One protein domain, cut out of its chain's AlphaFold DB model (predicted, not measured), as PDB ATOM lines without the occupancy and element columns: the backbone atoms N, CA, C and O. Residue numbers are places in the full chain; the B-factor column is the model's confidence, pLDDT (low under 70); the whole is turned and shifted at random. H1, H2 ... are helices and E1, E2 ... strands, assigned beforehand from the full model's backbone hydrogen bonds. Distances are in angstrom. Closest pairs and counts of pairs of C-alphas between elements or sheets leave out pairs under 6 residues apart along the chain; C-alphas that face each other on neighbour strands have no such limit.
ATOM      1  N   SER A   5     -60.145   2.608 -15.831       79.06
ATOM      2  CA  SER A   5     -59.839   3.866 -15.141       79.06
ATOM      3  C   SER A   5     -58.400   4.274 -15.401       79.06
ATOM      4  O   SER A   5     -57.536   3.430 -15.637       79.06
ATOM      5  N   ASN A   6     -58.164   5.584 -15.384       83.38
ATOM      6  CA  ASN A   6     -56.819   6.137 -15.444       83.38
ATOM      7  C   ASN A   6     -56.230   6.121 -14.036       83.38
ATOM      8  O   ASN A   6     -56.822   6.694 -13.116       83.38
ATOM      9  N   GLU A   7     -55.068   5.501 -13.891       83.56
ATOM     10  CA  GLU A   7     -54.402   5.376 -12.604       83.56
ATOM     11  C   GLU A   7     -53.540   6.604 -12.326       83.56
ATOM     12  O   GLU A   7     -52.772   7.056 -13.173       83.56
ATOM     13  N   LYS A   8     -53.697   7.164 -11.125       88.38
ATOM     14  CA  LYS A   8     -52.921   8.327 -10.661       88.38
ATOM     15  C   LYS A   8     -51.823   7.952  -9.679       88.38
ATOM     16  O   LYS A   8     -50.905   8.738  -9.470       88.38
ATOM     17  N   LYS A   9     -51.972   6.811  -9.006       91.75
ATOM     18  CA  LYS A   9     -51.045   6.369  -7.971       91.75
ATOM     19  C   LYS A   9     -51.090   4.859  -7.819       91.75
ATOM     20  O   LYS A   9     -52.170   4.297  -7.654       91.75
ATOM     21  N   VAL A  10     -49.921   4.236  -7.803       92.38
ATOM     22  CA  VAL A  10     -49.727   2.813  -7.519       92.38
ATOM     23  C   VAL A  10     -48.757   2.701  -6.344       92.38
ATOM     24  O   VAL A  10     -47.802   3.464  -6.249       92.38
ATOM     25  N   ILE A  11     -49.045   1.809  -5.394       91.44
ATOM     26  CA  ILE A  11     -48.245   1.633  -4.174       91.44
ATOM     27  C   ILE A  11     -48.092   0.136  -3.913       91.44
ATOM     28  O   ILE A  11     -49.101  -0.567  -3.823       91.44
ATOM     29  N   GLU A  12     -46.857  -0.342  -3.750       90.75
ATOM     30  CA  GLU A  12     -46.602  -1.722  -3.327       90.75
ATOM     31  C   GLU A  12     -47.008  -1.928  -1.874       90.75
ATOM     32  O   GLU A  12     -46.598  -1.162  -1.002       90.75
ATOM     33  N   LYS A  13     -47.791  -2.985  -1.614       87.38
ATOM     34  CA  LYS A  13     -48.137  -3.473  -0.262       87.38
ATOM     35  C   LYS A  13     -48.389  -2.330   0.747       87.38
ATOM     36  O   LYS A  13     -47.667  -2.213   1.742       87.38
ATOM     37  N   PRO A  14     -49.393  -1.463   0.507       88.44
ATOM     38  CA  PRO A  14     -49.604  -0.281   1.330       88.44
ATOM     39  C   PRO A  14     -49.968  -0.668   2.769       88.44
ATOM     40  O   PRO A  14     -50.767  -1.575   2.992       88.44
ATOM     41  N   GLY A  15     -49.440   0.068   3.752       86.75
ATOM     42  CA  GLY A  15     -49.778  -0.147   5.167       86.75
ATOM     43  C   GLY A  15     -51.251   0.128   5.503       86.75
ATOM     44  O   GLY A  15     -51.775  -0.424   6.467       86.75
ATOM     45  N   TYR A  16     -51.932   0.940   4.685       88.50
ATOM     46  CA  TYR A  16     -53.365   1.217   4.778       88.50
ATOM     47  C   TYR A  16     -53.998   1.108   3.390       88.50
ATOM     48  O   TYR A  16     -53.562   1.769   2.446       88.50
ATOM     49  N   LEU A  17     -55.036   0.281   3.261       85.62
ATOM     50  CA  LEU A  17     -55.746   0.089   2.000       85.62
ATOM     51  C   LEU A  17     -56.666   1.281   1.722       85.62
ATOM     52  O   LEU A  17     -57.575   1.567   2.497       85.62
ATOM     53  N   VAL A  18     -56.438   1.963   0.598       82.81
ATOM     54  CA  VAL A  18     -57.270   3.096   0.162       82.81
ATOM     55  C   VAL A  18     -58.484   2.600  -0.633       82.81
ATOM     56  O   VAL A  18     -59.581   3.140  -0.492       82.81
ATOM     57  N   HIS A  19     -58.311   1.540  -1.431       83.25
ATOM     58  CA  HIS A  19     -59.335   0.936  -2.290       83.25
ATOM     59  C   HIS A  19     -59.203  -0.598  -2.313       83.25
ATOM     60  O   HIS A  19     -58.126  -1.131  -2.056       83.25
ATOM     61  N   ASN A  20     -60.284  -1.310  -2.651       84.44
ATOM     62  CA  ASN A  20     -60.323  -2.783  -2.714       84.44
ATOM     63  C   ASN A  20     -59.911  -3.333  -4.094       84.44
ATOM     64  O   ASN A  20     -60.558  -4.218  -4.651       84.44
ATOM     65  N   ILE A  21     -58.878  -2.741  -4.685       86.00
ATOM     66  CA  ILE A  21     -58.344  -3.123  -5.990       86.00
ATOM     67  C   ILE A  21     -56.874  -3.459  -5.792       86.00
ATOM     68  O   ILE A  21     -56.136  -2.683  -5.188       86.00
ATOM     69  N   LYS A  22     -56.458  -4.615  -6.309       86.75
ATOM     70  CA  LYS A  22     -55.058  -5.030  -6.340       86.75
ATOM     71  C   LYS A  22     -54.585  -5.173  -7.780       86.75
ATOM     72  O   LYS A  22     -55.375  -5.502  -8.665       86.75
ATOM     73  N   GLY A  23     -53.287  -4.970  -7.995       83.62
ATOM     74  CA  GLY A  23     -52.647  -5.390  -9.235       83.62
ATOM     75  C   GLY A  23     -52.749  -6.908  -9.403       83.62
ATOM     76  O   GLY A  23     -52.657  -7.657  -8.429       83.62
ATOM     77  N   CYS A  24     -52.947  -7.345 -10.642       88.31
ATOM     78  CA  CYS A  24     -52.746  -8.729 -11.059       88.31
ATOM     79  C   CYS A  24     -51.346  -8.831 -11.674       88.31
ATOM     80  O   CYS A  24     -50.870  -7.850 -12.247       88.31
ATOM     81  N   GLY A  25     -50.711 -10.005 -11.630       89.50
ATOM     82  CA  GLY A  25     -49.402 -10.256 -12.255       89.50
ATOM     83  C   GLY A  25     -49.398 -10.224 -13.794       89.50
ATOM     84  O   GLY A  25     -48.603 -10.917 -14.420       89.50
ATOM     85  N   LEU A  26     -50.307  -9.465 -14.412       92.88
ATOM     86  CA  LEU A  26     -50.466  -9.312 -15.850       92.88
ATOM     87  C   LEU A  26     -50.292  -7.838 -16.215       92.88
ATOM     88  O   LEU A  26     -51.085  -6.989 -15.810       92.88
ATOM     89  N   TYR A  27     -49.284  -7.561 -17.032       94.69
ATOM     90  CA  TYR A  27     -48.935  -6.211 -17.444       94.69
ATOM     91  C   TYR A  27     -48.782  -6.139 -18.961       94.69
ATOM     92  O   TYR A  27     -48.240  -7.053 -19.582       94.69
ATOM     93  N   LEU A  28     -49.241  -5.037 -19.549       95.06
ATOM     94  CA  LEU A  28     -49.048  -4.721 -20.959       95.06
ATOM     95  C   LEU A  28     -48.505  -3.297 -21.052       95.06
ATOM     96  O   LEU A  28     -49.228  -2.342 -20.774       95.06
ATOM     97  N   PHE A  29     -47.240  -3.173 -21.438       96.06
ATOM     98  CA  PHE A  29     -46.552  -1.895 -21.579       96.06
ATOM     99  C   PHE A  29     -45.983  -1.734 -22.985       96.06
ATOM    100  O   PHE A  29     -45.667  -2.720 -23.656       96.06
ATOM    101  N   ASP A  30     -45.832  -0.484 -23.412       95.38
ATOM    102  CA  ASP A  30     -44.961  -0.145 -24.532       95.38
ATOM    103  C   ASP A  30     -43.496  -0.036 -24.064       95.38
ATOM    104  O   ASP A  30     -43.159  -0.370 -22.927       95.38
ATOM    105  N   LEU A  31     -42.599   0.417 -24.944       97.56
ATOM    106  CA  LEU A  31     -41.162   0.452 -24.657       97.56
ATOM    107  C   LEU A  31     -40.758   1.458 -23.565       97.56
ATOM    108  O   LEU A  31     -39.673   1.305 -23.001       97.56
ATOM    109  N   HIS A  32     -41.596   2.442 -23.225       97.12
ATOM    110  CA  HIS A  32     -41.249   3.467 -22.235       97.12
ATOM    111  C   HIS A  32     -41.064   2.878 -20.829       97.12
ATOM    112  O   HIS A  32     -40.307   3.423 -20.023       97.12
ATOM    113  N   ILE A  33     -41.672   1.718 -20.540       97.62
ATOM    114  CA  ILE A  33     -41.478   1.017 -19.260       97.62
ATOM    115  C   ILE A  33     -40.005   0.736 -18.969       97.62
ATOM    116  O   ILE A  33     -39.593   0.789 -17.814       97.62
ATOM    117  N   PHE A  34     -39.181   0.484 -19.989       97.88
ATOM    118  CA  PHE A  34     -37.772   0.175 -19.771       97.88
ATOM    119  C   PHE A  34     -36.995   1.370 -19.210       97.88
ATOM    120  O   PHE A  34     -36.079   1.177 -18.412       97.88
ATOM    121  N   ASP A  35     -37.377   2.599 -19.560       97.50
ATOM    122  CA  ASP A  35     -36.761   3.809 -19.007       97.50
ATOM    123  C   ASP A  35     -37.200   4.073 -17.565       97.50
ATOM    124  O   ASP A  35     -36.418   4.576 -16.753       97.50
ATOM    125  N   ALA A  36     -38.429   3.697 -17.213       97.56
ATOM    126  CA  ALA A  36     -38.891   3.713 -15.830       97.56
ATOM    127  C   ALA A  36     -38.200   2.633 -14.980       97.56
ATOM    128  O   ALA A  36     -37.707   2.934 -13.892       97.56
ATOM    129  N   ILE A  37     -38.059   1.406 -15.497       97.31
ATOM    130  CA  ILE A  37     -37.345   0.304 -14.826       97.31
ATOM    131  C   ILE A  37     -35.900   0.707 -14.512       97.31
ATOM    132  O   ILE A  37     -35.445   0.533 -13.386       97.31
ATOM    133  N   ARG A  38     -35.177   1.311 -15.466       97.06
ATOM    134  CA  ARG A  38     -33.785   1.758 -15.251       97.06
ATOM    135  C   ARG A  38     -33.638   2.792 -14.133       97.06
ATOM    136  O   ARG A  38     -32.582   2.854 -13.512       97.06
ATOM    137  N   ARG A  39     -34.667   3.609 -13.898       96.62
ATOM    138  CA  ARG A  39     -34.701   4.621 -12.829       96.62
ATOM    139  C   ARG A  39     -35.285   4.102 -11.519       96.62
ATOM    140  O   ARG A  39     -35.270   4.832 -10.534       96.62
ATOM    141  N   THR A  40     -35.802   2.876 -11.500       96.81
ATOM    142  CA  THR A  40     -36.446   2.315 -10.315       96.81
ATOM    143  C   THR A  40     -35.385   2.046  -9.246       96.81
ATOM    144  O   THR A  40     -34.440   1.299  -9.506       96.81
ATOM    145  N   PRO A  41     -35.481   2.667  -8.057       93.75
ATOM    146  CA  PRO A  41     -34.552   2.402  -6.970       93.75
ATOM    147  C   PRO A  41     -34.828   1.027  -6.352       93.75
ATOM    148  O   PRO A  41     -35.923   0.481  -6.466       93.75
ATOM    149  N   ARG A  42     -33.834   0.475  -5.655       92.38
ATOM    150  CA  ARG A  42     -34.045  -0.714  -4.824       92.38
ATOM    151  C   ARG A  42     -34.726  -0.329  -3.518       92.38
ATOM    152  O   ARG A  42     -34.373   0.685  -2.912       92.38
ATOM    153  N   THR A  43     -35.662  -1.148  -3.055       86.56
ATOM    154  CA  THR A  43     -36.334  -0.905  -1.776       86.56
ATOM    155  C   THR A  43     -35.406  -1.201  -0.599       86.56
ATOM    156  O   THR A  43     -34.743  -2.236  -0.543       86.56
ATOM    157  N   ALA A  44     -35.377  -0.306   0.393       75.25
ATOM    158  CA  ALA A  44     -34.444  -0.402   1.520       75.25
ATOM    159  C   ALA A  44     -34.652  -1.646   2.408       75.25
ATOM    160  O   ALA A  44     -33.724  -2.073   3.087       75.25
ATOM    161  N   MET A  45     -35.862  -2.217   2.427       77.69
ATOM    162  CA  MET A  45     -36.177  -3.380   3.267       77.69
ATOM    163  C   MET A  45     -35.885  -4.725   2.596       77.69
ATOM    164  O   MET A  45     -35.609  -5.688   3.308       77.69
ATOM    165  N   ARG A  46     -35.995  -4.815   1.263       82.56
ATOM    166  CA  ARG A  46     -35.917  -6.090   0.526       82.56
ATOM    167  C   ARG A  46     -34.800  -6.164  -0.500       82.56
ATOM    168  O   ARG A  46     -34.522  -7.254  -0.980       82.56
ATOM    169  N   ASP A  47     -34.154  -5.043  -0.817       89.44
ATOM    170  CA  ASP A  47     -33.136  -4.968  -1.869       89.44
ATOM    171  C   ASP A  47     -33.680  -5.391  -3.259       89.44
ATOM    172  O   ASP A  47     -32.951  -5.865  -4.132       89.44
ATOM    173  N   GLU A  48     -34.987  -5.191  -3.468       92.44
ATOM    174  CA  GLU A  48     -35.745  -5.571  -4.667       92.44
ATOM    175  C   GLU A  48     -36.081  -4.346  -5.530       92.44
ATOM    176  O   GLU A  48     -36.264  -3.239  -5.016       92.44
ATOM    177  N   TYR A  49     -36.188  -4.557  -6.846       94.19
ATOM    178  CA  TYR A  49     -36.788  -3.598  -7.776       94.19
ATOM    179  C   TYR A  49     -38.275  -3.923  -7.927       94.19
ATOM    180  O   TYR A  49     -38.625  -4.934  -8.538       94.19
ATOM    181  N   GLU A  50     -39.140  -3.079  -7.376       94.69
ATOM    182  CA  GLU A  50     -40.584  -3.312  -7.395       94.69
ATOM    183  C   GLU A  50     -41.200  -2.755  -8.689       94.69
ATOM    184  O   GLU A  50     -41.035  -1.584  -9.032       94.69
ATOM    185  N   ILE A  51     -41.958  -3.582  -9.417       95.12
ATOM    186  CA  ILE A  51     -42.601  -3.163 -10.677       95.12
ATOM    187  C   ILE A  51     -43.604  -2.019 -10.469       95.12
ATOM    188  O   ILE A  51     -43.793  -1.180 -11.348       95.12
ATOM    189  N   THR A  52     -44.231  -1.951  -9.295       95.06
ATOM    190  CA  THR A  52     -45.123  -0.855  -8.891       95.06
ATOM    191  C   THR A  52     -44.426   0.497  -8.898       95.06
ATOM    192  O   THR A  52     -45.054   1.484  -9.273       95.06
ATOM    193  N   ASP A  53     -43.142   0.543  -8.538       95.81
ATOM    194  CA  ASP A  53     -42.363   1.778  -8.501       95.81
ATOM    195  C   ASP A  53     -42.024   2.222  -9.927       95.81
ATOM    196  O   ASP A  53     -42.153   3.400 -10.256       95.81
ATOM    197  N   SER A  54     -41.714   1.279 -10.825       97.19
ATOM    198  CA  SER A  54     -41.580   1.575 -12.259       97.19
ATOM    199  C   SER A  54     -42.885   2.108 -12.861       97.19
ATOM    200  O   SER A  54     -42.871   3.050 -13.652       97.19
ATOM    201  N   ILE A  55     -44.033   1.535 -12.486       96.62
ATOM    202  CA  ILE A  55     -45.349   2.015 -12.934       96.62
ATOM    203  C   ILE A  55     -45.624   3.419 -12.393       96.62
ATOM    204  O   ILE A  55     -46.130   4.268 -13.123       96.62
ATOM    205  N   GLN A  56     -45.274   3.678 -11.133       96.38
ATOM    206  CA  GLN A  56     -45.433   4.992 -10.524       96.38
ATOM    207  C   GLN A  56     -44.568   6.047 -11.231       96.38
ATOM    208  O   GLN A  56     -45.077   7.119 -11.551       96.38
ATOM    209  N   ILE A  57     -43.316   5.720 -11.573       96.81
ATOM    210  CA  ILE A  57     -42.436   6.583 -12.377       96.81
ATOM    211  C   ILE A  57     -43.058   6.889 -13.749       96.81
ATOM    212  O   ILE A  57     -43.072   8.044 -14.164       96.81
ATOM    213  N   LEU A  58     -43.633   5.894 -14.440       96.75
ATOM    214  CA  LEU A  58     -44.333   6.133 -15.714       96.75
ATOM    215  C   LEU A  58     -45.502   7.118 -15.567       96.75
ATOM    216  O   LEU A  58     -45.697   7.975 -16.429       96.75
ATOM    217  N   ILE A  59     -46.286   6.996 -14.493       96.12
ATOM    218  CA  ILE A  59     -47.398   7.917 -14.220       96.12
ATOM    219  C   ILE A  59     -46.865   9.336 -13.982       96.12
ATOM    220  O   ILE A  59     -47.432  10.300 -14.498       96.12
ATOM    221  N   GLU A  60     -45.776   9.471 -13.225       96.38
ATOM    222  CA  GLU A  60     -45.143  10.758 -12.908       96.38
ATOM    223  C   GLU A  60     -44.526  11.440 -14.133       96.38
ATOM    224  O   GLU A  60     -44.602  12.663 -14.253       96.38
ATOM    225  N   ASP A  61     -44.010  10.664 -15.085       95.75
ATOM    226  CA  ASP A  61     -43.552  11.162 -16.387       95.75
ATOM    227  C   ASP A  61     -44.711  11.593 -17.314       95.75
ATOM    228  O   ASP A  61     -44.483  12.103 -18.412       95.75
ATOM    229  N   GLY A  62     -45.965  11.392 -16.894       95.50
ATOM    230  CA  GLY A  62     -47.159  11.792 -17.636       95.50
ATOM    231  C   GLY A  62     -47.673  10.749 -18.629       95.50
ATOM    232  O   GLY A  62     -48.561  11.064 -19.428       95.50
ATOM    233  N   PHE A  63     -47.168   9.511 -18.592       96.00
ATOM    234  CA  PHE A  63     -47.718   8.435 -19.415       96.00
ATOM    235  C   PHE A  63     -49.093   7.992 -18.909       96.00
ATOM    236  O   PHE A  63     -49.388   7.949 -17.713       96.00
ATOM    237  N   LEU A  64     -49.956   7.621 -19.854       94.06
ATOM    238  CA  LEU A  64     -51.293   7.133 -19.551       94.06
ATOM    239  C   LEU A  64     -51.242   5.672 -19.097       94.06
ATOM    240  O   LEU A  64     -51.175   4.764 -19.924       94.06
ATOM    241  N   VAL A  65     -51.361   5.447 -17.790       94.81
ATOM    242  CA  VAL A  65     -51.520   4.107 -17.212       94.81
ATOM    243  C   VAL A  65     -52.993   3.837 -16.921       94.81
ATOM    244  O   VAL A  65     -53.705   4.670 -16.355       94.81
ATOM    245  N   LYS A  66     -53.464   2.659 -17.330       93.25
ATOM    246  CA  LYS A  66     -54.846   2.214 -17.149       93.25
ATOM    247  C   LYS A  66     -54.879   0.834 -16.525       93.25
ATOM    248  O   LYS A  66     -54.151  -0.053 -16.966       93.25
ATOM    249  N   GLN A  67     -55.787   0.632 -15.579       90.44
ATOM    250  CA  GLN A  67     -56.154  -0.715 -15.160       90.44
ATOM    251  C   GLN A  67     -57.272  -1.275 -16.042       90.44
ATOM    252  O   GLN A  67     -58.126  -0.533 -16.542       90.44
ATOM    253  N   LEU A  68     -57.293  -2.598 -16.189       90.31
ATOM    254  CA  LEU A  68     -58.333  -3.320 -16.913       90.31
ATOM    255  C   LEU A  68     -58.880  -4.459 -16.052       90.31
ATOM    256  O   LEU A  68     -58.157  -5.392 -15.706       90.31
ATOM    257  N   THR A  69     -60.182  -4.429 -15.766       88.19
ATOM    258  CA  THR A  69     -60.877  -5.505 -15.036       88.19
ATOM    259  C   THR A  69     -61.203  -6.675 -15.974       88.19
ATOM    260  O   THR A  69     -62.362  -6.914 -16.317       88.19
ATOM    261  N   ILE A  70     -60.164  -7.352 -16.469       87.56
ATOM    262  CA  ILE A  70     -60.280  -8.490 -17.403       87.56
ATOM    263  C   ILE A  70     -60.058  -9.845 -16.729       87.56
ATOM    264  O   ILE A  70     -60.569 -10.857 -17.207       87.56
ATOM    265  N   VAL A  71     -59.335  -9.864 -15.612       86.62
ATOM    266  CA  VAL A  71     -59.120 -11.063 -14.805       86.62
ATOM    267  C   VAL A  71     -60.292 -11.196 -13.843       86.62
ATOM    268  O   VAL A  71     -60.548 -10.296 -13.046       86.62
ATOM    269  N   LYS A  72     -61.042 -12.295 -13.958       85.19
ATOM    270  CA  LYS A  72     -62.170 -12.581 -13.058       85.19
ATOM    271  C   LYS A  72     -61.686 -13.111 -11.718       85.19
ATOM    272  O   LYS A  72     -62.220 -12.743 -10.678       85.19
ATOM    273  N   GLU A  73     -60.687 -13.977 -11.770       85.75
ATOM    274  CA  GLU A  73     -60.180 -14.727 -10.635       85.75
ATOM    275  C   GLU A  73     -58.661 -14.794 -10.759       85.75
ATOM    276  O   GLU A  73     -58.124 -15.065 -11.833       85.75
ATOM    277  N   ASP A  74     -57.983 -14.494  -9.660       88.06
ATOM    278  CA  ASP A  74     -56.531 -14.424  -9.564       88.06
ATOM    279  C   ASP A  74     -56.104 -15.125  -8.276       88.06
ATOM    280  O   ASP A  74     -56.670 -14.872  -7.206       88.06
ATOM    281  N   VAL A  75     -55.113 -16.009  -8.378       88.12
ATOM    282  CA  VAL A  75     -54.585 -16.767  -7.246       88.12
ATOM    283  C   VAL A  75     -53.073 -16.613  -7.203       88.12
ATOM    284  O   VAL A  75     -52.371 -16.982  -8.141       88.12
ATOM    285  N   ASN A  76     -52.571 -16.120  -6.073       89.25
ATOM    286  CA  ASN A  76     -51.143 -16.109  -5.791       89.25
ATOM    287  C   ASN A  76     -50.720 -17.498  -5.303       89.25
ATOM    288  O   ASN A  76     -51.273 -17.997  -4.326       89.25
ATOM    289  N   LEU A  77     -49.712 -18.094  -5.939       91.62
ATOM    290  CA  LEU A  77     -49.075 -19.325  -5.470       91.62
ATOM    291  C   LEU A  77     -47.837 -18.961  -4.645       91.62
ATOM    292  O   LEU A  77     -46.768 -18.734  -5.205       91.62
ATOM    293  N   THR A  78     -47.992 -18.854  -3.324       91.06
ATOM    294  CA  THR A  78     -46.926 -18.385  -2.416       91.06
ATOM    295  C   THR A  78     -46.448 -19.489  -1.477       91.06
ATOM    296  O   THR A  78     -45.253 -19.609  -1.217       91.06
ATOM    297  N   VAL A  79     -47.369 -20.316  -0.980       94.06
ATOM    298  CA  VAL A  79     -47.081 -21.471  -0.120       94.06
ATOM    299  C   VAL A  79     -47.610 -22.764  -0.750       94.06
ATOM    300  O   VAL A  79     -48.542 -22.707  -1.555       94.06
ATOM    301  N   PRO A  80     -47.074 -23.949  -0.393       94.38
ATOM    302  CA  PRO A  80     -47.522 -25.221  -0.973       94.38
ATOM    303  C   PRO A  80     -49.041 -25.456  -0.895       94.38
ATOM    304  O   PRO A  80     -49.637 -25.975  -1.837       94.38
ATOM    305  N   ASP A  81     -49.682 -25.015   0.189       94.94
ATOM    306  CA  ASP A  81     -51.132 -25.131   0.382       94.94
ATOM    307  C   ASP A  81     -51.955 -24.355  -0.660       94.94
ATOM    308  O   ASP A  81     -53.093 -24.741  -0.943       94.94
ATOM    309  N   ASP A  82     -51.407 -23.284  -1.246       94.44
ATOM    310  CA  ASP A  82     -52.086 -22.519  -2.299       94.44
ATOM    311  C   ASP A  82     -52.313 -23.398  -3.532       94.44
ATOM    312  O   ASP A  82     -53.396 -23.379  -4.110       94.44
ATOM    313  N   LEU A  83     -51.344 -24.255  -3.872       93.50
ATOM    314  CA  LEU A  83     -51.445 -25.169  -5.009       93.50
ATOM    315  C   LEU A  83     -52.565 -26.198  -4.815       93.50
ATOM    316  O   LEU A  83     -53.329 -26.464  -5.745       93.50
ATOM    317  N   ILE A  84     -52.692 -26.759  -3.608       93.38
ATOM    318  CA  ILE A  84     -53.756 -27.721  -3.286       93.38
ATOM    319  C   ILE A  84     -55.119 -27.035  -3.398       93.38
ATOM    320  O   ILE A  84     -56.030 -27.578  -4.025       93.38
ATOM    321  N   LYS A  85     -55.258 -25.823  -2.844       91.25
ATOM    322  CA  LYS A  85     -56.495 -25.033  -2.941       91.25
ATOM    323  C   LYS A  85     -56.847 -24.716  -4.395       91.25
ATOM    324  O   LYS A  85     -57.989 -24.949  -4.784       91.25
ATOM    325  N   SER A  86     -55.884 -24.261  -5.198       92.31
ATOM    326  CA  SER A  86     -56.071 -24.008  -6.631       92.31
ATOM    327  C   SER A  86     -56.516 -25.262  -7.377       92.31
ATOM    328  O   SER A  86     -57.466 -25.204  -8.152       92.31
ATOM    329  N   ASN A  87     -55.890 -26.412  -7.110       92.50
ATOM    330  CA  ASN A  87     -56.262 -27.677  -7.741       92.50
ATOM    331  C   ASN A  87     -57.698 -28.094  -7.384       92.50
ATOM    332  O   ASN A  87     -58.493 -28.416  -8.262       92.50
ATOM    333  N   MET A  88     -58.063 -28.026  -6.101       92.12
ATOM    334  CA  MET A  88     -59.422 -28.341  -5.642       92.12
ATOM    335  C   MET A  88     -60.477 -27.386  -6.204       92.12
ATOM    336  O   MET A  88     -61.641 -27.763  -6.337       92.12
ATOM    337  N   TRP A  89     -60.085 -26.150  -6.492       89.25
ATOM    338  CA  TRP A  89     -60.955 -25.151  -7.084       89.25
ATOM    339  C   TRP A  89     -61.170 -25.380  -8.586       89.25
ATOM    340  O   TRP A  89     -62.305 -25.277  -9.033       89.25
ATOM    341  N   MET A  90     -60.136 -25.786  -9.337       87.50
ATOM    342  CA  MET A  90     -60.257 -26.101 -10.772       87.50
ATOM    343  C   MET A  90     -60.976 -27.423 -11.080       87.50
ATOM    344  O   MET A  90     -61.459 -27.607 -12.192       87.50
ATOM    345  N   LEU A  91     -61.004 -28.366 -10.134       88.88
ATOM    346  CA  LEU A  91     -61.650 -29.676 -10.309       88.88
ATOM    347  C   LEU A  91     -63.168 -29.668 -10.047       88.88
ATOM    348  O   LEU A  91     -63.806 -30.711 -10.201       88.88
ATOM    349  N   LYS A  92     -63.736 -28.540  -9.609       60.59
ATOM    350  CA  LYS A  92     -65.182 -28.351  -9.428       60.59
ATOM    351  C   LYS A  92     -65.809 -27.740 -10.671       60.59
ATOM    352  O   LYS A  92     -66.958 -28.135 -10.965       60.59
TER     353      LYS A  92
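Overview. This is residues 5 to 92 of the 92 residues of an uncharacterized protein of Anaerolineales bacterium (UniProt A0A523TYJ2). The domain has little regular structure: two short helices, H1 and H2, cross at one end, and an extended stretch through E1 leads away to H3 at the other end. Residues 14 to 20, in the long opening loop of residues 5 to 32, stick out. The 88 printed residues run H1, H2, E1, H3; the class is mostly helix, with 31 residues in named elements. The whole is loose, with a radius of gyration of the C-alphas of 15.5 A and spans of 45 by 31 by 28 A.

Arrangement. Residues 5 to 6 pair antiparallel with residues 66 to 67 of E1, residues 66 to 68, which pairs with no named strand. H1, residues 33 to 39, touches H2, residues 51 to 60, about perpendicular at 83 degrees; their closest C-alphas, of Ala 36 and Ser 54, are 5.0 A apart. H3, residues 80 to 90, touches no helix. Every O i to N i+4 pair is within hydrogen-bond range in H1 and H2, and 6 of 7 in H3.

Along the chain. H1 begins at C-alpha 33 (-41.478, 1.017, -19.260) and is 10.0 A long; H2 is 14.3 A and E1 6.5 A. H3, 16.1 A, ends at C-alpha 90 (-60.257, -26.101, -10.772).

Size, cuts and confidence. The farthest C-alphas, of Asp 61 and Lys 92, are 45.6 A apart. The printed part has no cut. The links H1 to H2 and E1 to H3 are long. Residue 92 has pLDDT under 70.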